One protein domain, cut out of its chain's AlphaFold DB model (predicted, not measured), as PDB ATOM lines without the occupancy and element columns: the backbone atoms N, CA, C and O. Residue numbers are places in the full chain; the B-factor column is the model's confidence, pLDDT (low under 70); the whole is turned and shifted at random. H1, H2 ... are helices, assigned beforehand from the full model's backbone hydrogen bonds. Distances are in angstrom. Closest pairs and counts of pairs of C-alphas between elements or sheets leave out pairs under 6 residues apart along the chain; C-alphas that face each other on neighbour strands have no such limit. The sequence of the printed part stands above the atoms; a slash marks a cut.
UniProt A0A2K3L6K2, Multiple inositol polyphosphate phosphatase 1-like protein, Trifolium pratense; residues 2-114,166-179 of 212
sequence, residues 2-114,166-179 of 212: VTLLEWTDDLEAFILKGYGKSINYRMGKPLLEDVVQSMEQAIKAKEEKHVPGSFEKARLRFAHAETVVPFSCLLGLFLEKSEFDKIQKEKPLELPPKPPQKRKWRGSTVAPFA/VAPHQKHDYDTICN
ATOM      1  N   VAL A   2      22.384  35.517  -0.431       86.81
ATOM      2  CA  VAL A   2      22.659  34.159   0.099       86.81
ATOM      3  C   VAL A   2      21.393  33.402   0.528       86.81
ATOM      4  O   VAL A   2      21.209  32.253   0.155       86.81
ATOM      5  N   THR A   3      20.470  34.061   1.229       90.69
ATOM      6  CA  THR A   3      19.217  33.435   1.696       90.69
ATOM      7  C   THR A   3      18.286  32.992   0.568       90.69
ATOM      8  O   THR A   3      17.524  32.049   0.744       90.69
ATOM      9  N   LEU A   4      18.323  33.674  -0.580       94.69
ATOM     10  CA  LEU A   4      17.501  33.315  -1.733       94.69
ATOM     11  C   LEU A   4      18.089  32.109  -2.472       94.69
ATOM     12  O   LEU A   4      17.324  31.270  -2.924       94.69
ATOM     13  N   LEU A   5      19.421  32.024  -2.560       94.56
ATOM     14  CA  LEU A   5      20.116  30.866  -3.125       94.56
ATOM     15  C   LEU A   5      19.872  29.616  -2.273       94.56
ATOM     16  O   LEU A   5      19.395  28.625  -2.806       94.56
ATOM     17  N   GLU A   6      20.058  29.714  -0.949       95.19
ATOM     18  CA  GLU A   6      19.748  28.612  -0.022       95.19
ATOM     19  C   GLU A   6      18.294  28.142  -0.183       95.19
ATOM     20  O   GLU A   6      18.021  26.950  -0.227       95.19
ATOM     21  N   TRP A   7      17.345  29.073  -0.320       96.69
ATOM     22  CA  TRP A   7      15.945  28.710  -0.520       96.69
ATOM     23  C   TRP A   7      15.677  28.014  -1.863       96.69
ATOM     24  O   TRP A   7      14.831  27.125  -1.917       96.69
ATOM     25  N   THR A   8      16.373  28.385  -2.939       96.81
ATOM     26  CA  THR A   8      16.267  27.671  -4.222       96.81
ATOM     27  C   THR A   8      16.721  26.219  -4.071       96.81
ATOM     28  O   THR A   8      16.005  25.316  -4.505       96.81
ATOM     29  N   ASP A   9      17.838  25.989  -3.376       95.44
ATOM     30  CA  ASP A   9      18.339  24.639  -3.091       95.44
ATOM     31  C   ASP A   9      17.376  23.870  -2.168       95.44
ATOM     32  O   ASP A   9      17.116  22.680  -2.365       95.44
ATOM     33  N   ASP A  10      16.771  24.554  -1.190       96.44
ATOM     34  CA  ASP A  10      15.750  23.975  -0.315       96.44
ATOM     35  C   ASP A  10      14.527  23.497  -1.097       96.44
ATOM     36  O   ASP A  10      13.996  22.424  -0.795       96.44
ATOM     37  N   LEU A  11      14.069  24.282  -2.082       96.88
ATOM     38  CA  LEU A  11      12.955  23.911  -2.952       96.88
ATOM     39  C   LEU A  11      13.294  22.681  -3.786       96.88
ATOM     40  O   LEU A  11      12.479  21.762  -3.860       96.88
ATOM     41  N   GLU A  12      14.482  22.642  -4.389       96.19
ATOM     42  CA  GLU A  12      14.931  21.487  -5.162       96.19
ATOM     43  C   GLU A  12      14.959  20.228  -4.287       96.19
ATOM     44  O   GLU A  12      14.335  19.217  -4.625       96.19
ATOM     45  N   ALA A  13      15.605  20.304  -3.119       95.50
ATOM     46  CA  ALA A  13      15.676  19.195  -2.177       95.50
ATOM     47  C   ALA A  13      14.279  18.757  -1.712       95.50
ATOM     48  O   ALA A  13      13.996  17.560  -1.667       95.50
ATOM     49  N   PHE A  14      13.381  19.700  -1.414       96.06
ATOM     50  CA  PHE A  14      12.011  19.403  -0.998       96.06
ATOM     51  C   PHE A  14      11.225  18.677  -2.094       96.06
ATOM     52  O   PHE A  14      10.583  17.660  -1.825       96.06
ATOM     53  N   ILE A  15      11.281  19.185  -3.327       95.12
ATOM     54  CA  ILE A  15      10.495  18.688  -4.461       95.12
ATOM     55  C   ILE A  15      11.013  17.331  -4.940       95.12
ATOM     56  O   ILE A  15      10.210  16.423  -5.172       95.12
ATOM     57  N   LEU A  16      12.331  17.186  -5.091       94.00
ATOM     58  CA  LEU A  16      12.939  16.012  -5.721       94.00
ATOM     59  C   LEU A  16      13.247  14.879  -4.738       94.00
ATOM     60  O   LEU A  16      13.252  13.722  -5.145       94.00
ATOM     61  N   LYS A  17      13.525  15.193  -3.466       93.69
ATOM     62  CA  LYS A  17      14.069  14.224  -2.490       93.69
ATOM     63  C   LYS A  17      13.277  14.189  -1.178       93.69
ATOM     64  O   LYS A  17      13.280  13.181  -0.481       93.69
ATOM     65  N   GLY A  18      12.607  15.287  -0.838       94.50
ATOM     66  CA  GLY A  18      11.884  15.477   0.413       94.50
ATOM     67  C   GLY A  18      10.376  15.277   0.288       94.50
ATOM     68  O   GLY A  18       9.891  14.438  -0.473       94.50
ATOM     69  N   TYR A  19       9.616  16.085   1.027       95.00
ATOM     70  CA  TYR A  19       8.163  15.954   1.162       95.00
ATOM     71  C   TYR A  19       7.318  16.415  -0.036       95.00
ATOM     72  O   TYR A  19       6.090  16.316   0.019       95.00
ATOM     73  N   GLY A  20       7.929  16.892  -1.123       92.12
ATOM     74  CA  GLY A  20       7.201  17.372  -2.298       92.12
ATOM     75  C   GLY A  20       6.328  16.304  -2.962       92.12
ATOM     76  O   GLY A  20       5.236  16.612  -3.438       92.12
ATOM     77  N   LYS A  21       6.768  15.038  -2.965       89.62
ATOM     78  CA  LYS A  21       5.970  13.894  -3.431       89.62
ATOM     79  C   LYS A  21       6.160  12.688  -2.524       89.62
ATOM     80  O   LYS A  21       7.251  12.439  -2.025       89.62
ATOM     81  N   SER A  22       5.105  11.887  -2.368       90.00
ATOM     82  CA  SER A  22       5.142  10.704  -1.503       90.00
ATOM     83  C   SER A  22       6.128   9.632  -1.967       90.00
ATOM     84  O   SER A  22       6.738   8.959  -1.141       90.00
ATOM     85  N   ILE A  23       6.338   9.514  -3.279       90.31
ATOM     86  CA  ILE A  23       7.314   8.589  -3.865       90.31
ATOM     87  C   ILE A  23       8.737   8.812  -3.340       90.31
ATOM     88  O   ILE A  23       9.452   7.840  -3.105       90.31
ATOM     89  N   ASN A  24       9.114  10.070  -3.089       91.56
ATOM     90  CA  ASN A  24      10.471  10.444  -2.707       91.56
ATOM     91  C   ASN A  24      10.898   9.758  -1.412       91.56
ATOM     92  O   ASN A  24      12.005   9.254  -1.326       91.56
ATOM     93  N   TYR A  25      10.021   9.698  -0.408       90.44
ATOM     94  CA  TYR A  25      10.345   9.041   0.857       90.44
ATOM     95  C   TYR A  25       9.986   7.554   0.865       90.44
ATOM     96  O   TYR A  25      10.664   6.780   1.533       90.44
ATOM     97  N   ARG A  26       9.012   7.100   0.061       89.69
ATOM     98  CA  ARG A  26       8.706   5.659  -0.079       89.69
ATOM     99  C   ARG A  26       9.901   4.831  -0.530       89.69
ATOM    100  O   ARG A  26      10.022   3.683  -0.114       89.69
ATOM    101  N   MET A  27      10.792   5.405  -1.335       89.00
ATOM    102  CA  MET A  27      11.988   4.698  -1.787       89.00
ATOM    103  C   MET A  27      12.924   4.291  -0.634       89.00
ATOM    104  O   MET A  27      13.695   3.351  -0.772       89.00
ATOM    105  N   GLY A  28      12.838   4.954   0.524       90.44
ATOM    106  CA  GLY A  28      13.603   4.593   1.718       90.44
ATOM    107  C   GLY A  28      12.992   3.452   2.540       90.44
ATOM    108  O   GLY A  28      13.569   3.079   3.561       90.44
ATOM    109  N   LYS A  29      11.827   2.909   2.149       92.25
ATOM    110  CA  LYS A  29      11.111   1.869   2.910       92.25
ATOM    111  C   LYS A  29      11.997   0.655   3.237       92.25
ATOM    112  O   LYS A  29      12.018   0.294   4.414       92.25
ATOM    113  N   PRO A  30      12.779   0.078   2.298       93.88
ATOM    114  CA  PRO A  30      13.640  -1.064   2.613       93.88
ATOM    115  C   PRO A  30      14.653  -0.770   3.729       93.88
ATOM    116  O   PRO A  30      14.927  -1.625   4.567       93.88
ATOM    117  N   LEU A  31      15.178   0.461   3.787       95.38
ATOM    118  CA  LEU A  31      16.085   0.882   4.856       95.38
ATOM    119  C   LEU A  31      15.359   0.975   6.205       95.38
ATOM    120  O   LEU A  31      15.908   0.550   7.219       95.38
ATOM    121  N   LEU A  32      14.134   1.508   6.231       95.44
ATOM    122  CA  LEU A  32      13.333   1.586   7.455       95.44
ATOM    123  C   LEU A  32      12.974   0.193   7.990       95.44
ATOM    124  O   LEU A  32      13.092  -0.044   9.190       95.44
ATOM    125  N   GLU A  33      12.577  -0.729   7.111       95.38
ATOM    126  CA  GLU A  33      12.272  -2.117   7.477       95.38
ATOM    127  C   GLU A  33      13.494  -2.833   8.050       95.38
ATOM    128  O   GLU A  33      13.397  -3.469   9.098       95.38
ATOM    129  N   ASP A  34      14.659  -2.667   7.423       96.12
ATOM    130  CA  ASP A  34      15.900  -3.246   7.924       96.12
ATOM    131  C   ASP A  34      16.289  -2.708   9.314       96.12
ATOM    132  O   ASP A  34      16.709  -3.482  10.178       96.12
ATOM    133  N   VAL A  35      16.118  -1.403   9.563       97.19
ATOM    134  CA  VAL A  35      16.381  -0.803  10.882       97.19
ATOM    135  C   VAL A  35      15.468  -1.410  11.948       97.19
ATOM    136  O   VAL A  35      15.946  -1.803  13.014       97.19
ATOM    137  N   VAL A  36      14.168  -1.526  11.663       97.31
ATOM    138  CA  VAL A  36      13.193  -2.130  12.586       97.31
ATOM    139  C   VAL A  36      13.535  -3.593  12.844       97.31
ATOM    140  O   VAL A  36      13.562  -4.013  13.999       97.31
ATOM    141  N   GLN A  37      13.875  -4.346  11.799       97.12
ATOM    142  CA  GLN A  37      14.267  -5.746  11.917       97.12
ATOM    143  C   GLN A  37      15.526  -5.920  12.780       97.12
ATOM    144  O   GLN A  37      15.562  -6.812  13.628       97.12
ATOM    145  N   SER A  38      16.545  -5.072  12.605       97.00
ATOM    146  CA  SER A  38      17.756  -5.082  13.444       97.00
ATOM    147  C   SER A  38      17.411  -4.816  14.917       97.00
ATOM    148  O   SER A  38      17.864  -5.541  15.806       97.00
ATOM    149  N   MET A  39      16.524  -3.850  15.190       97.38
ATOM    150  CA  MET A  39      16.049  -3.579  16.551       97.38
ATOM    151  C   MET A  39      15.283  -4.767  17.150       97.38
ATOM    152  O   MET A  39      15.548  -5.137  18.292       97.38
ATOM    153  N   GLU A  40      14.381  -5.402  16.399       96.81
ATOM    154  CA  GLU A  40      13.637  -6.587  16.858       96.81
ATOM    155  C   GLU A  40      14.562  -7.766  17.166       96.81
ATOM    156  O   GLU A  40      14.409  -8.424  18.195       96.81
ATOM    157  N   GLN A  41      15.571  -7.999  16.323       96.12
ATOM    158  CA  GLN A  41      16.593  -9.018  16.562       96.12
ATOM    159  C   GLN A  41      17.392  -8.731  17.838       96.12
ATOM    160  O   GLN A  41      17.636  -9.647  18.626       96.12
ATOM    161  N   ALA A  42      17.759  -7.470  18.086       95.12
ATOM    162  CA  ALA A  42      18.465  -7.070  19.299       95.12
ATOM    163  C   ALA A  42      17.600  -7.207  20.567       95.12
ATOM    164  O   ALA A  42      18.119  -7.600  21.617       95.12
ATOM    165  N   ILE A  43      16.294  -6.913  20.483       94.69
ATOM    166  CA  ILE A  43      15.329  -7.146  21.572       94.69
ATOM    167  C   ILE A  43      15.247  -8.641  21.869       94.69
ATOM    168  O   ILE A  43      15.516  -9.051  22.999       94.69
ATOM    169  N   LYS A  44      14.971  -9.453  20.845       94.81
ATOM    170  CA  LYS A  44      14.835 -10.906  20.970       94.81
ATOM    171  C   LYS A  44      16.088 -11.544  21.570       94.81
ATOM    172  O   LYS A  44      15.987 -12.285  22.541       94.81
ATOM    173  N   ALA A  45      17.276 -11.189  21.077       93.94
ATOM    174  CA  ALA A  45      18.539 -11.697  21.612       93.94
ATOM    175  C   ALA A  45      18.737 -11.349  23.101       93.94
ATOM    176  O   ALA A  45      19.285 -12.146  23.863       93.94
ATOM    177  N   LYS A  46      18.278 -10.166  23.538       90.44
ATOM    178  CA  LYS A  46      18.324  -9.769  24.950       90.44
ATOM    179  C   LYS A  46      17.330 -10.568  25.801       90.44
ATOM    180  O   LYS A  46      17.690 -10.979  26.902       90.44
ATOM    181  N   GLU A  47      16.110 -10.779  25.315       90.81
ATOM    182  CA  GLU A  47      15.065 -11.545  26.011       90.81
ATOM    183  C   GLU A  47      15.421 -13.035  26.133       90.81
ATOM    184  O   GLU A  47      15.264 -13.621  27.204       90.81
ATOM    185  N   GLU A  48      16.006 -13.614  25.081       94.25
ATOM    186  CA  GLU A  48      16.517 -14.993  25.038       94.25
ATOM    187  C   GLU A  48      17.855 -15.163  25.785       94.25
ATOM    188  O   GLU A  48      18.407 -16.261  25.835       94.25
ATOM    189  N   LYS A  49      18.377 -14.091  26.403       91.88
ATOM    190  CA  LYS A  49      19.634 -14.074  27.174       91.88
ATOM    191  C   LYS A  49      20.825 -14.621  26.381       91.88
ATOM    192  O   LYS A  49      21.666 -15.340  26.925       91.88
ATOM    193  N   HIS A  50      20.912 -14.263  25.102       92.88
ATOM    194  CA  HIS A  50      22.071 -14.583  24.279       92.88
ATOM    195  C   HIS A  50      23.364 -14.059  24.916       92.88
ATOM    196  O   HIS A  50      23.377 -13.029  25.598       92.88
ATOM    197  N   VAL A  51      24.462 -14.776  24.668       92.56
ATOM    198  CA  VAL A  51      25.790 -14.423  25.179       92.56
ATOM    199  C   VAL A  51      26.134 -12.978  24.781       92.56
ATOM    200  O   VAL A  51      26.001 -12.616  23.611       92.56
ATOM    201  N   PRO A  52      26.577 -12.117  25.715       87.31
ATOM    202  CA  PRO A  52      27.018 -10.772  25.368       87.31
ATOM    203  C   PRO A  52      28.067 -10.797  24.246       87.31
ATOM    204  O   PRO A  52      29.056 -11.518  24.330       87.31
ATOM    205  N   GLY A  53      27.835 -10.019  23.187       87.06
ATOM    206  CA  GLY A  53      28.705  -9.978  22.004       87.06
ATOM    207  C   GLY A  53      28.347 -10.972  20.892       87.06
ATOM    208  O   GLY A  53      28.927 -10.878  19.818       87.06
ATOM    209  N   SER A  54      27.375 -11.871  21.088       89.94
ATOM    210  CA  SER A  54      26.948 -12.823  20.047       89.94
ATOM    211  C   SER A  54      25.893 -12.281  19.074       89.94
ATOM    212  O   SER A  54      25.494 -12.985  18.148       89.94
ATOM    213  N   PHE A  55      25.419 -11.049  19.273       91.06
ATOM    214  CA  PHE A  55      24.404 -10.411  18.439       91.06
ATOM    215  C   PHE A  55      24.794  -8.979  18.076       91.06
ATOM    216  O   PHE A  55      25.531  -8.315  18.809       91.06
ATOM    217  N   GLU A  56      24.285  -8.507  16.939       94.00
ATOM    218  CA  GLU A  56      24.564  -7.171  16.415       94.00
ATOM    219  C   GLU A  56      24.099  -6.082  17.397       94.00
ATOM    220  O   GLU A  56      22.979  -6.108  17.910       94.00
ATOM    221  N   LYS A  57      24.986  -5.119  17.674       92.50
ATOM    222  CA  LYS A  57      24.716  -3.960  18.546       92.50
ATOM    223  C   LYS A  57      24.675  -2.634  17.804       92.50
ATOM    224  O   LYS A  57      24.095  -1.678  18.308       92.50
ATOM    225  N   ALA A  58      25.324  -2.570  16.648       95.75
ATOM    226  CA  ALA A  58      25.421  -1.377  15.835       95.75
ATOM    227  C   ALA A  58      25.496  -1.784  14.367       95.75
ATOM    228  O   ALA A  58      26.197  -2.734  14.016       95.75
ATOM    229  N   ARG A  59      24.800  -1.028  13.520       96.69
ATOM    230  CA  ARG A  59      24.829  -1.169  12.069       96.69
ATOM    231  C   ARG A  59      25.052   0.207  11.463       96.69
ATOM    232  O   ARG A  59      24.199   1.082  11.582       96.69
ATOM    233  N   LEU A  60      26.218   0.401  10.852       96.94
ATOM    234  CA  LEU A  60      26.624   1.677  10.272       96.94
ATOM    235  C   LEU A  60      26.436   1.618   8.758       96.94
ATOM    236  O   LEU A  60      26.876   0.669   8.111       96.94
ATOM    237  N   ARG A  61      25.778   2.634   8.198       96.56
ATOM    238  CA  ARG A  61      25.562   2.771   6.757       96.56
ATOM    239  C   ARG A  61      26.016   4.137   6.289       96.56
ATOM    240  O   ARG A  61      25.752   5.137   6.947       96.56
ATOM    241  N   PHE A  62      26.643   4.150   5.123       96.75
ATOM    242  CA  PHE A  62      27.096   5.355   4.450       96.75
ATOM    243  C   PHE A  62      26.355   5.459   3.129       96.75
ATOM    244  O   PHE A  62      26.252   4.479   2.391       96.75
ATOM    245  N   ALA A  63      25.793   6.630   2.868       95.94
ATOM    246  CA  ALA A  63      24.992   6.877   1.686       95.94
ATOM    247  C   ALA A  63      25.084   8.349   1.280       95.94
ATOM    248  O   ALA A  63      25.650   9.178   1.995       95.94
ATOM    249  N   HIS A  64      24.509   8.659   0.125       96.75
ATOM    250  CA  HIS A  64      24.410  10.023  -0.371       96.75
ATOM    251  C   HIS A  64      23.247  10.782   0.288       96.75
ATOM    252  O   HIS A  64      22.357  10.185   0.905       96.75
ATOM    253  N   ALA A  65      23.222  12.107   0.116       95.75
ATOM    254  CA  ALA A  65      22.128  12.956   0.594       95.75
ATOM    255  C   ALA A  65      20.771  12.492   0.037       95.75
ATOM    256  O   ALA A  65      19.759  12.518   0.732       95.75
ATOM    257  N   GLU A  66      20.766  11.966  -1.184       95.00
ATOM    258  CA  GLU A  66      19.624  11.374  -1.879       95.00
ATOM    259  C   GLU A  66      19.053  10.129  -1.183       95.00
ATOM    260  O   GLU A  66      17.950   9.717  -1.510       95.00
ATOM    261  N   THR A  67      19.754   9.537  -0.214       95.62
ATOM    262  CA  THR A  67      19.225   8.477   0.660       95.62
ATOM    263  C   THR A  67      18.881   9.020   2.045       95.62
ATOM    264  O   THR A  67      17.840   8.677   2.606       95.62
ATOM    265  N   VAL A  68      19.730   9.899   2.588       96.50
ATOM    266  CA  VAL A  68      19.548  10.490   3.923       96.50
ATOM    267  C   VAL A  68      18.275  11.337   3.984       96.50
ATOM    268  O   VAL A  68      17.503  11.196   4.929       96.50
ATOM    269  N   VAL A  69      18.012  12.164   2.967       97.00
ATOM    270  CA  VAL A  69      16.842  13.056   2.918       97.00
ATOM    271  C   VAL A  69      15.521  12.264   2.881       97.00
ATOM    272  O   VAL A  69      14.689  12.498   3.764       97.00
ATOM    273  N   PRO A  70      15.306  11.295   1.961       95.56
ATOM    274  CA  PRO A  70      14.145  10.402   2.008       95.56
ATOM    275  C   PRO A  70      13.956   9.682   3.340       95.56
ATOM    276  O   PRO A  70      12.832   9.575   3.831       95.56
ATOM    277  N   PHE A  71      15.047   9.203   3.944       96.25
ATOM    278  CA  PHE A  71      14.984   8.493   5.216       96.25
ATOM    279  C   PHE A  71      14.564   9.418   6.368       96.25
ATOM    280  O   PHE A  71      13.644   9.074   7.110       96.25
ATOM    281  N   SER A  72      15.127  10.630   6.462       96.31
ATOM    282  CA  SER A  72      14.647  11.673   7.386       96.31
ATOM    283  C   SER A  72      13.152  11.948   7.191       96.31
ATOM    284  O   SER A  72      12.412  12.135   8.159       96.31
ATOM    285  N   CYS A  73      12.690  11.932   5.937       95.12
ATOM    286  CA  CYS A  73      11.291  12.173   5.616       95.12
ATOM    287  C   CYS A  73      10.363  11.044   6.090       95.12
ATOM    288  O   CYS A  73       9.295  11.334   6.636       95.12
ATOM    289  N   LEU A  74      10.776   9.777   5.940       92.94
ATOM    290  CA  LEU A  74      10.041   8.605   6.441       92.94
ATOM    291  C   LEU A  74       9.827   8.650   7.953       92.94
ATOM    292  O   LEU A  74       8.744   8.303   8.428       92.94
ATOM    293  N   LEU A  75      10.840   9.116   8.687       94.75
ATOM    294  CA  LEU A  75      10.783   9.318  10.136       94.75
ATOM    295  C   LEU A  75       9.872  10.492  10.543       94.75
ATOM    296  O   LEU A  75       9.585  10.672  11.725       94.75
ATOM    297  N   GLY A  76       9.389  11.285   9.580       94.00
ATOM    298  CA  GLY A  76       8.517  12.429   9.836       94.00
ATOM    299  C   GLY A  76       9.244  13.644  10.418       94.00
ATOM    300  O   GLY A  76       8.602  14.464  11.075       94.00
ATOM    301  N   LEU A  77      10.566  13.744  10.238       94.75
ATOM    302  CA  LEU A  77      11.367  14.846  10.776       94.75
ATOM    303  C   LEU A  77      11.082  16.162  10.040       94.75
ATOM    304  O   LEU A  77      10.678  16.174   8.885       94.75
ATOM    305  N   PHE A  78      11.338  17.295  10.697       93.44
ATOM    306  CA  PHE A  78      11.153  18.639  10.118       93.44
ATOM    307  C   PHE A  78       9.709  18.996   9.724       93.44
ATOM    308  O   PHE A  78       9.502  19.921   8.940       93.44
ATOM    309  N   LEU A  79       8.720  18.315  10.308       90.25
ATOM    310  CA  LEU A  79       7.294  18.585  10.122       90.25
ATOM    311  C   LEU A  79       6.651  19.214  11.363       90.25
ATOM    312  O   LEU A  79       7.071  18.995  12.500       90.25
ATOM    313  N   GLU A  80       5.583  19.976  11.153       84.69
ATOM    314  CA  GLU A  80       4.558  20.225  12.166       84.69
ATOM    315  C   GLU A  80       3.631  19.013  12.334       84.69
ATOM    316  O   GLU A  80       3.437  18.215  11.416       84.69
ATOM    317  N   LYS A  81       2.958  18.910  13.489       83.50
ATOM    318  CA  LYS A  81       1.978  17.837  13.748       83.50
ATOM    319  C   LYS A  81       0.891  17.760  12.664       83.50
ATOM    320  O   LYS A  81       0.552  16.674  12.205       83.50
ATOM    321  N   SER A  82       0.384  18.906  12.210       86.75
ATOM    322  CA  SER A  82      -0.619  18.973  11.139       86.75
ATOM    323  C   SER A  82      -0.093  18.497   9.784       86.75
ATOM    324  O   SER A  82      -0.861  17.996   8.966       86.75
ATOM    325  N   GLU A  83       1.203  18.668   9.521       90.88
ATOM    326  CA  GLU A  83       1.848  18.188   8.297       90.88
ATOM    327  C   GLU A  83       2.133  16.689   8.384       90.88
ATOM    328  O   GLU A  83       1.951  15.974   7.400       90.88
ATOM    329  N   PHE A  84       2.474  16.191   9.577       90.19
ATOM    330  CA  PHE A  84       2.602  14.761   9.825       90.19
ATOM    331  C   PHE A  84       1.303  14.015   9.470       90.19
ATOM    332  O   PHE A  84       1.315  13.046   8.714       90.19
ATOM    333  N   ASP A  85       0.147  14.530   9.892       88.19
ATOM    334  CA  ASP A  85      -1.151  13.941   9.536       88.19
ATOM    335  C   ASP A  85      -1.437  13.965   8.020       88.19
ATOM    336  O   ASP A  85      -2.159  13.104   7.503       88.19
ATOM    337  N   LYS A  86      -0.885  14.943   7.284       88.81
ATOM    338  CA  LYS A  86      -0.988  15.007   5.816       88.81
ATOM    339  C   LYS A  86      -0.144  13.911   5.159       88.81
ATOM    340  O   LYS A  86      -0.671  13.232   4.276       88.81
ATOM    341  N   ILE A  87       1.096  13.680   5.610       87.94
ATOM    342  CA  ILE A  87       1.960  12.628   5.033       87.94
ATOM    343  C   ILE A  87       1.413  11.222   5.300       87.94
ATOM    344  O   ILE A  87       1.464  10.369   4.420       87.94
ATOM    345  N   GLN A  88       0.775  11.001   6.454       84.88
ATOM    346  CA  GLN A  88       0.104   9.738   6.808       84.88
ATOM    347  C   GLN A  88      -1.033   9.377   5.832       84.88
ATOM    348  O   GLN A  88      -1.366   8.204   5.620       84.88
ATOM    349  N   LYS A  89      -1.632  10.410   5.230       83.69
ATOM    350  CA  LYS A  89      -2.681  10.330   4.206       83.69
ATOM    351  C   LYS A  89      -2.136  10.531   2.790       83.69
ATOM    352  O   LYS A  89      -2.932  10.695   1.873       83.69
ATOM    353  N   GLU A  90      -0.813  10.553   2.626       78.00
ATOM    354  CA  GLU A  90      -0.113  10.705   1.344       78.00
ATOM    355  C   GLU A  90      -0.484  11.986   0.588       78.00
ATOM    356  O   GLU A  90      -0.399  12.056  -0.637       78.00
ATOM    357  N   LYS A  91      -0.900  13.021   1.324       81.25
ATOM    358  CA  LYS A  91      -1.231  14.317   0.740       81.25
ATOM    359  C   LYS A  91       0.047  15.126   0.509       81.25
ATOM    360  O   LYS A  91       0.932  15.094   1.366       81.25
ATOM    361  N   PRO A  92       0.141  15.871  -0.607       78.19
ATOM    362  CA  PRO A  92       1.270  16.759  -0.841       78.19
ATOM    363  C   PRO A  92       1.336  17.838   0.246       78.19
ATOM    364  O   PRO A  92       0.305  18.307   0.741       78.19
ATOM    365  N   LEU A  93       2.559  18.218   0.612       90.19
ATOM    366  CA  LEU A  93       2.814  19.360   1.483       90.19
ATOM    367  C   LEU A  93       3.011  20.634   0.660       90.19
ATOM    368  O   LEU A  93       3.330  20.591  -0.529       90.19
ATOM    369  N   GLU A  94       2.795  21.775   1.306       91.31
ATOM    370  CA  GLU A  94       3.062  23.078   0.705       91.31
ATOM    371  C   GLU A  94       4.570  23.300   0.579       91.31
ATOM    372  O   GLU A  94       5.360  22.786   1.372       91.31
ATOM    373  N   LEU A  95       4.969  24.065  -0.438       94.19
ATOM    374  CA  LEU A  95       6.375  24.392  -0.635       94.19
ATOM    375  C   LEU A  95       6.897  25.254   0.526       94.19
ATOM    376  O   LEU A  95       6.165  26.123   1.012       94.19
ATOM    377  N   PRO A  96       8.170  25.084   0.930       94.06
ATOM    378  CA  PRO A  96       8.806  25.950   1.914       94.06
ATOM    379  C   PRO A  96       8.636  27.432   1.540       94.06
ATOM    380  O   PRO A  96       8.953  27.818   0.407       94.06
ATOM    381  N   PRO A  97       8.163  28.289   2.463       94.94
ATOM    382  CA  PRO A  97       7.902  29.682   2.142       94.94
ATOM    383  C   PRO A  97       9.207  30.403   1.789       94.94
ATOM    384  O   PRO A  97      10.265  30.149   2.374       94.94
ATOM    385  N   LYS A  98       9.121  31.309   0.811       94.94
ATOM    386  CA  LYS A  98      10.242  32.143   0.364       94.94
ATOM    387  C   LYS A  98      10.744  33.037   1.509       94.94
ATOM    388  O   LYS A  98       9.927  33.459   2.312       94.94
ATOM    389  N   PRO A  99      12.041  33.373   1.609       93.25
ATOM    390  CA  PRO A  99      12.525  34.382   2.550       93.25
ATOM    391  C   PRO A  99      11.912  35.774   2.289       93.25
ATOM    392  O   PRO A  99      11.696  36.124   1.124       93.25
ATOM    393  N   PRO A 100      11.710  36.609   3.332       92.38
ATOM    394  CA  PRO A 100      12.201  36.465   4.710       92.38
ATOM    395  C   PRO A 100      11.306  35.631   5.647       92.38
ATOM    396  O   PRO A 100      11.591  35.552   6.843       92.38
ATOM    397  N   GLN A 101      10.234  35.015   5.143       93.81
ATOM    398  CA  GLN A 101       9.352  34.175   5.946       93.81
ATOM    399  C   GLN A 101      10.139  33.010   6.573       93.81
ATOM    400  O   GLN A 101      11.027  32.411   5.958       93.81
ATOM    401  N   LYS A 102       9.828  32.691   7.834       91.62
ATOM    402  CA  LYS A 102      10.445  31.555   8.526       91.62
ATOM    403  C   LYS A 102       9.982  30.250   7.877       91.62
ATOM    404  O   LYS A 102       8.805  30.085   7.582       91.62
ATOM    405  N   ARG A 103      10.916  29.312   7.718       91.50
ATOM    406  CA  ARG A 103      10.685  27.969   7.173       91.50
ATOM    407  C   ARG A 103      11.385  26.933   8.046       91.50
ATOM    408  O   ARG A 103      12.489  27.200   8.531       91.50
ATOM    409  N   LYS A 104      10.736  25.784   8.240       90.56
ATOM    410  CA  LYS A 104      11.301  24.631   8.955       90.56
ATOM    411  C   LYS A 104      12.229  23.806   8.076       90.56
ATOM    412  O   LYS A 104      13.310  23.435   8.512       90.56
ATOM    413  N   TRP A 105      11.808  23.555   6.840       94.31
ATOM    414  CA  TRP A 105      12.612  22.822   5.877       94.31
ATOM    415  C   TRP A 105      13.788  23.671   5.398       94.31
ATOM    416  O   TRP A 105      13.592  24.746   4.827       94.31
ATOM    417  N   ARG A 106      14.997  23.170   5.646       95.31
ATOM    418  CA  ARG A 106      16.263  23.731   5.173       95.31
ATOM    419  C   ARG A 106      17.189  22.584   4.801       95.31
ATOM    420  O   ARG A 106      17.555  21.809   5.682       95.31
ATOM    421  N   GLY A 107      17.596  22.471   3.544       93.56
ATOM    422  CA  GLY A 107      18.538  21.460   3.069       93.56
ATOM    423  C   GLY A 107      19.846  21.485   3.860       93.56
ATOM    424  O   GLY A 107      20.334  20.429   4.256       93.56
ATOM    425  N   SER A 108      20.323  22.683   4.218       94.25
ATOM    426  CA  SER A 108      21.491  22.897   5.087       94.25
ATOM    427  C   SER A 108      21.355  22.281   6.486       94.25
ATOM    428  O   SER A 108      22.358  21.988   7.127       94.25
ATOM    429  N   THR A 109      20.127  22.074   6.968       95.44
ATOM    430  CA  THR A 109      19.843  21.387   8.235       95.44
ATOM    431  C   THR A 109      19.568  19.902   8.014       95.44
ATOM    432  O   THR A 109      20.091  19.088   8.758       95.44
ATOM    433  N   VAL A 110      18.778  19.546   6.993       95.88
ATOM    434  CA  VAL A 110      18.307  18.170   6.744       95.88
ATOM    435  C   VAL A 110      19.429  17.239   6.277       95.88
ATOM    436  O   VAL A 110      19.421  16.058   6.616       95.88
ATOM    437  N   ALA A 111      20.353  17.728   5.452       96.69
ATOM    438  CA  ALA A 111      21.465  16.934   4.936       96.69
ATOM    439  C   ALA A 111      22.669  17.830   4.588       96.69
ATOM    440  O   ALA A 111      22.995  17.991   3.409       96.69
ATOM    441  N   PRO A 112      23.340  18.431   5.591       96.38
ATOM    442  CA  PRO A 112      24.646  19.047   5.374       96.38
ATOM    443  C   PRO A 112      25.680  17.995   4.939       96.38
ATOM    444  O   PRO A 112      25.436  16.786   4.996       96.38
ATOM    445  N   PHE A 113      26.876  18.438   4.545       96.12
ATOM    446  CA  PHE A 113      27.995  17.509   4.381       96.12
ATOM    447  C   PHE A 113      28.236  16.731   5.680       96.12
ATOM    448  O   PHE A 113      28.263  17.322   6.757       96.12
ATOM    449  N   ALA A 114      28.393  15.410   5.554       96.00
ATOM    450  CA  ALA A 114      28.466  14.461   6.671       96.00
ATOM    451  C   ALA A 114      27.209  14.402   7.571       96.00
ATOM    452  O   ALA A 114      27.265  13.854   8.673       96.00
ATOM    453  N   VAL A 166       6.318   3.356  11.065       93.75
ATOM    454  CA  VAL A 166       6.632   2.281  10.103       93.75
ATOM    455  C   VAL A 166       5.401   1.814   9.324       93.75
ATOM    456  O   VAL A 166       5.388   1.871   8.095       93.75
ATOM    457  N   ALA A 167       4.347   1.384  10.023       92.75
ATOM    458  CA  ALA A 167       3.146   0.798   9.420       92.75
ATOM    459  C   ALA A 167       2.468   1.669   8.338       92.75
ATOM    460  O   ALA A 167       2.024   1.122   7.325       92.75
ATOM    461  N   PRO A 168       2.416   3.012   8.452       89.75
ATOM    462  CA  PRO A 168       1.821   3.862   7.419       89.75
ATOM    463  C   PRO A 168       2.492   3.739   6.049       89.75
ATOM    464  O   PRO A 168       1.818   3.885   5.030       89.75
ATOM    465  N   HIS A 169       3.791   3.426   6.023       87.44
ATOM    466  CA  HIS A 169       4.568   3.256   4.792       87.44
ATOM    467  C   HIS A 169       4.482   1.835   4.221       87.44
ATOM    468  O   HIS A 169       4.875   1.612   3.079       87.44
ATOM    469  N   GLN A 170       3.927   0.873   4.966       85.31
ATOM    470  CA  GLN A 170       3.776  -0.517   4.518       85.31
ATOM    471  C   GLN A 170       2.620  -0.722   3.530       85.31
ATOM    472  O   GLN A 170       2.547  -1.774   2.902       85.31
ATOM    473  N   LYS A 171       1.750   0.282   3.346       80.38
ATOM    474  CA  LYS A 171       0.607   0.231   2.411       80.38
ATOM    475  C   LYS A 171       1.010  -0.081   0.972       80.38
ATOM    476  O   LYS A 171       0.195  -0.596   0.216       80.38
ATOM    477  N   HIS A 172       2.240   0.261   0.600       79.38
ATOM    478  CA  HIS A 172       2.749   0.073  -0.747       79.38
ATOM    479  C   HIS A 172       4.009  -0.781  -0.732       79.38
ATOM    480  O   HIS A 172       4.847  -0.669   0.168       79.38
ATOM    481  N   ASP A 173       4.146  -1.625  -1.742       84.25
ATOM    482  CA  ASP A 173       5.321  -2.458  -1.951       84.25
ATOM    483  C   ASP A 173       6.398  -1.708  -2.754       84.25
ATOM    484  O   ASP A 173       6.082  -1.021  -3.727       84.25
ATOM    485  N   TYR A 174       7.662  -1.811  -2.327       85.19
ATOM    486  CA  TYR A 174       8.770  -1.068  -2.941       85.19
ATOM    487  C   TYR A 174       9.000  -1.520  -4.384       85.19
ATOM    488  O   TYR A 174       9.064  -0.679  -5.282       85.19
ATOM    489  N   ASP A 175       9.053  -2.832  -4.620       85.69
ATOM    490  CA  ASP A 175       9.332  -3.385  -5.945       85.69
ATOM    491  C   ASP A 175       8.221  -3.024  -6.930       85.69
ATOM    492  O   ASP A 175       8.489  -2.607  -8.059       85.69
ATOM    493  N   THR A 176       6.972  -3.079  -6.466       84.75
ATOM    494  CA  THR A 176       5.799  -2.671  -7.243       84.75
ATOM    495  C   THR A 176       5.838  -1.184  -7.599       84.75
ATOM    496  O   THR A 176       5.571  -0.812  -8.740       84.75
ATOM    497  N   ILE A 177       6.186  -0.313  -6.649       83.38
ATOM    498  CA  ILE A 177       6.267   1.133  -6.891       83.38
ATOM    499  C   ILE A 177       7.400   1.477  -7.865       83.38
ATOM    500  O   ILE A 177       7.236   2.327  -8.742       83.38
ATOM    501  N   CYS A 178       8.558   0.846  -7.689       84.25
ATOM    502  CA  CYS A 178       9.757   1.136  -8.463       84.25
ATOM    503  C   CYS A 178       9.810   0.374  -9.793       84.25
ATOM    504  O   CYS A 178      10.768   0.555 -10.545       84.25
ATOM    505  N   ASN A 179       8.811  -0.469 -10.091       82.00
ATOM    506  CA  ASN A 179       8.867  -1.463 -11.167       82.00
ATOM    507  C   ASN A 179      10.189  -2.253 -11.141       82.00
ATOM    508  O   ASN A 179      10.765  -2.569 -12.187       82.00
TER     509      ASN A 179
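AT A GLANCE: This is residues 2 to 114 and 166 to 179 of the 212 residues of the protein "Multiple inositol polyphosphate phosphatase 1-like protein" of Trifolium pratense (UniProt A0A2K3L6K2). This is a loose, elongated body with the short helix H4 at its middle, the long helix H3 reaching toward one end and H1 toward the other. Residues 48 to 64 fold back from the far end of H3 to H4, and the small helix H2 packs on H4. The printed part has 127 residues with eight named helices, H1 to H8 in chain order, and no named strand: all helix. It is loose, with a radius of gyration of the C-alphas of 17.3 A, and spans 56 by 31 by 30 A.

HOW THE PARTS SIT: Start at H1, residues 2 to 16, which touches H6, residues 107 to 110; their closest C-alphas, Asp 10 and Gly 107, are 5.1 A apart. H2, residues 22 to 26, touches H4, residues 65 to 74, closest at C-alphas Tyr 25 and Pro 70, 4.2 A. H3, residues 29 to 47, touches H4 with residues 29 to 32 alone, closest at C-alphas Leu 32 and Phe 71, 7.4 A, at a steep tilt of 66 degrees, the same way. With residues 29 to 33 alone H3 touches H7, residues 166 to 171, closest at C-alphas Lys 29 and His 169, 6.9 A. H5, residues 81 to 88, and H7 are close but not clearly touching, closest at C-alphas Gln 88 and Pro 168, 6.2 A. H8, residues 174 to 178, and H2 are close but not clearly touching, closest at C-alphas Tyr 174 and Arg 26, 7.3 A. Each O i to N i+4 pair is within hydrogen-bond range in H1, H2, H3, H5 and H8; H4 has 5 of 6, H7 0 of 2 beside 2 of 3 O i to N i+3 pairs, and H6 is too short for an O i to N i+4 pair.

IN THESE COORDINATES: Find C-alpha 2 at (22.659, 34.159, 0.099), where H1 begins its 21.4 A. H3 runs 27.0 A to C-alpha 47 at (15.065, -11.545, 26.011), and H4 14.1 A.

THE WHOLE: The C-alphas farthest apart, Val 51 and Pro 100, are 56.5 A apart. Residues 115 to 165 are cut out, with 25.2 A between C-alphas 114 and 166. The links H3 to H4 and H5 to H6 are long. No printed residue is under 70 in pLDDT.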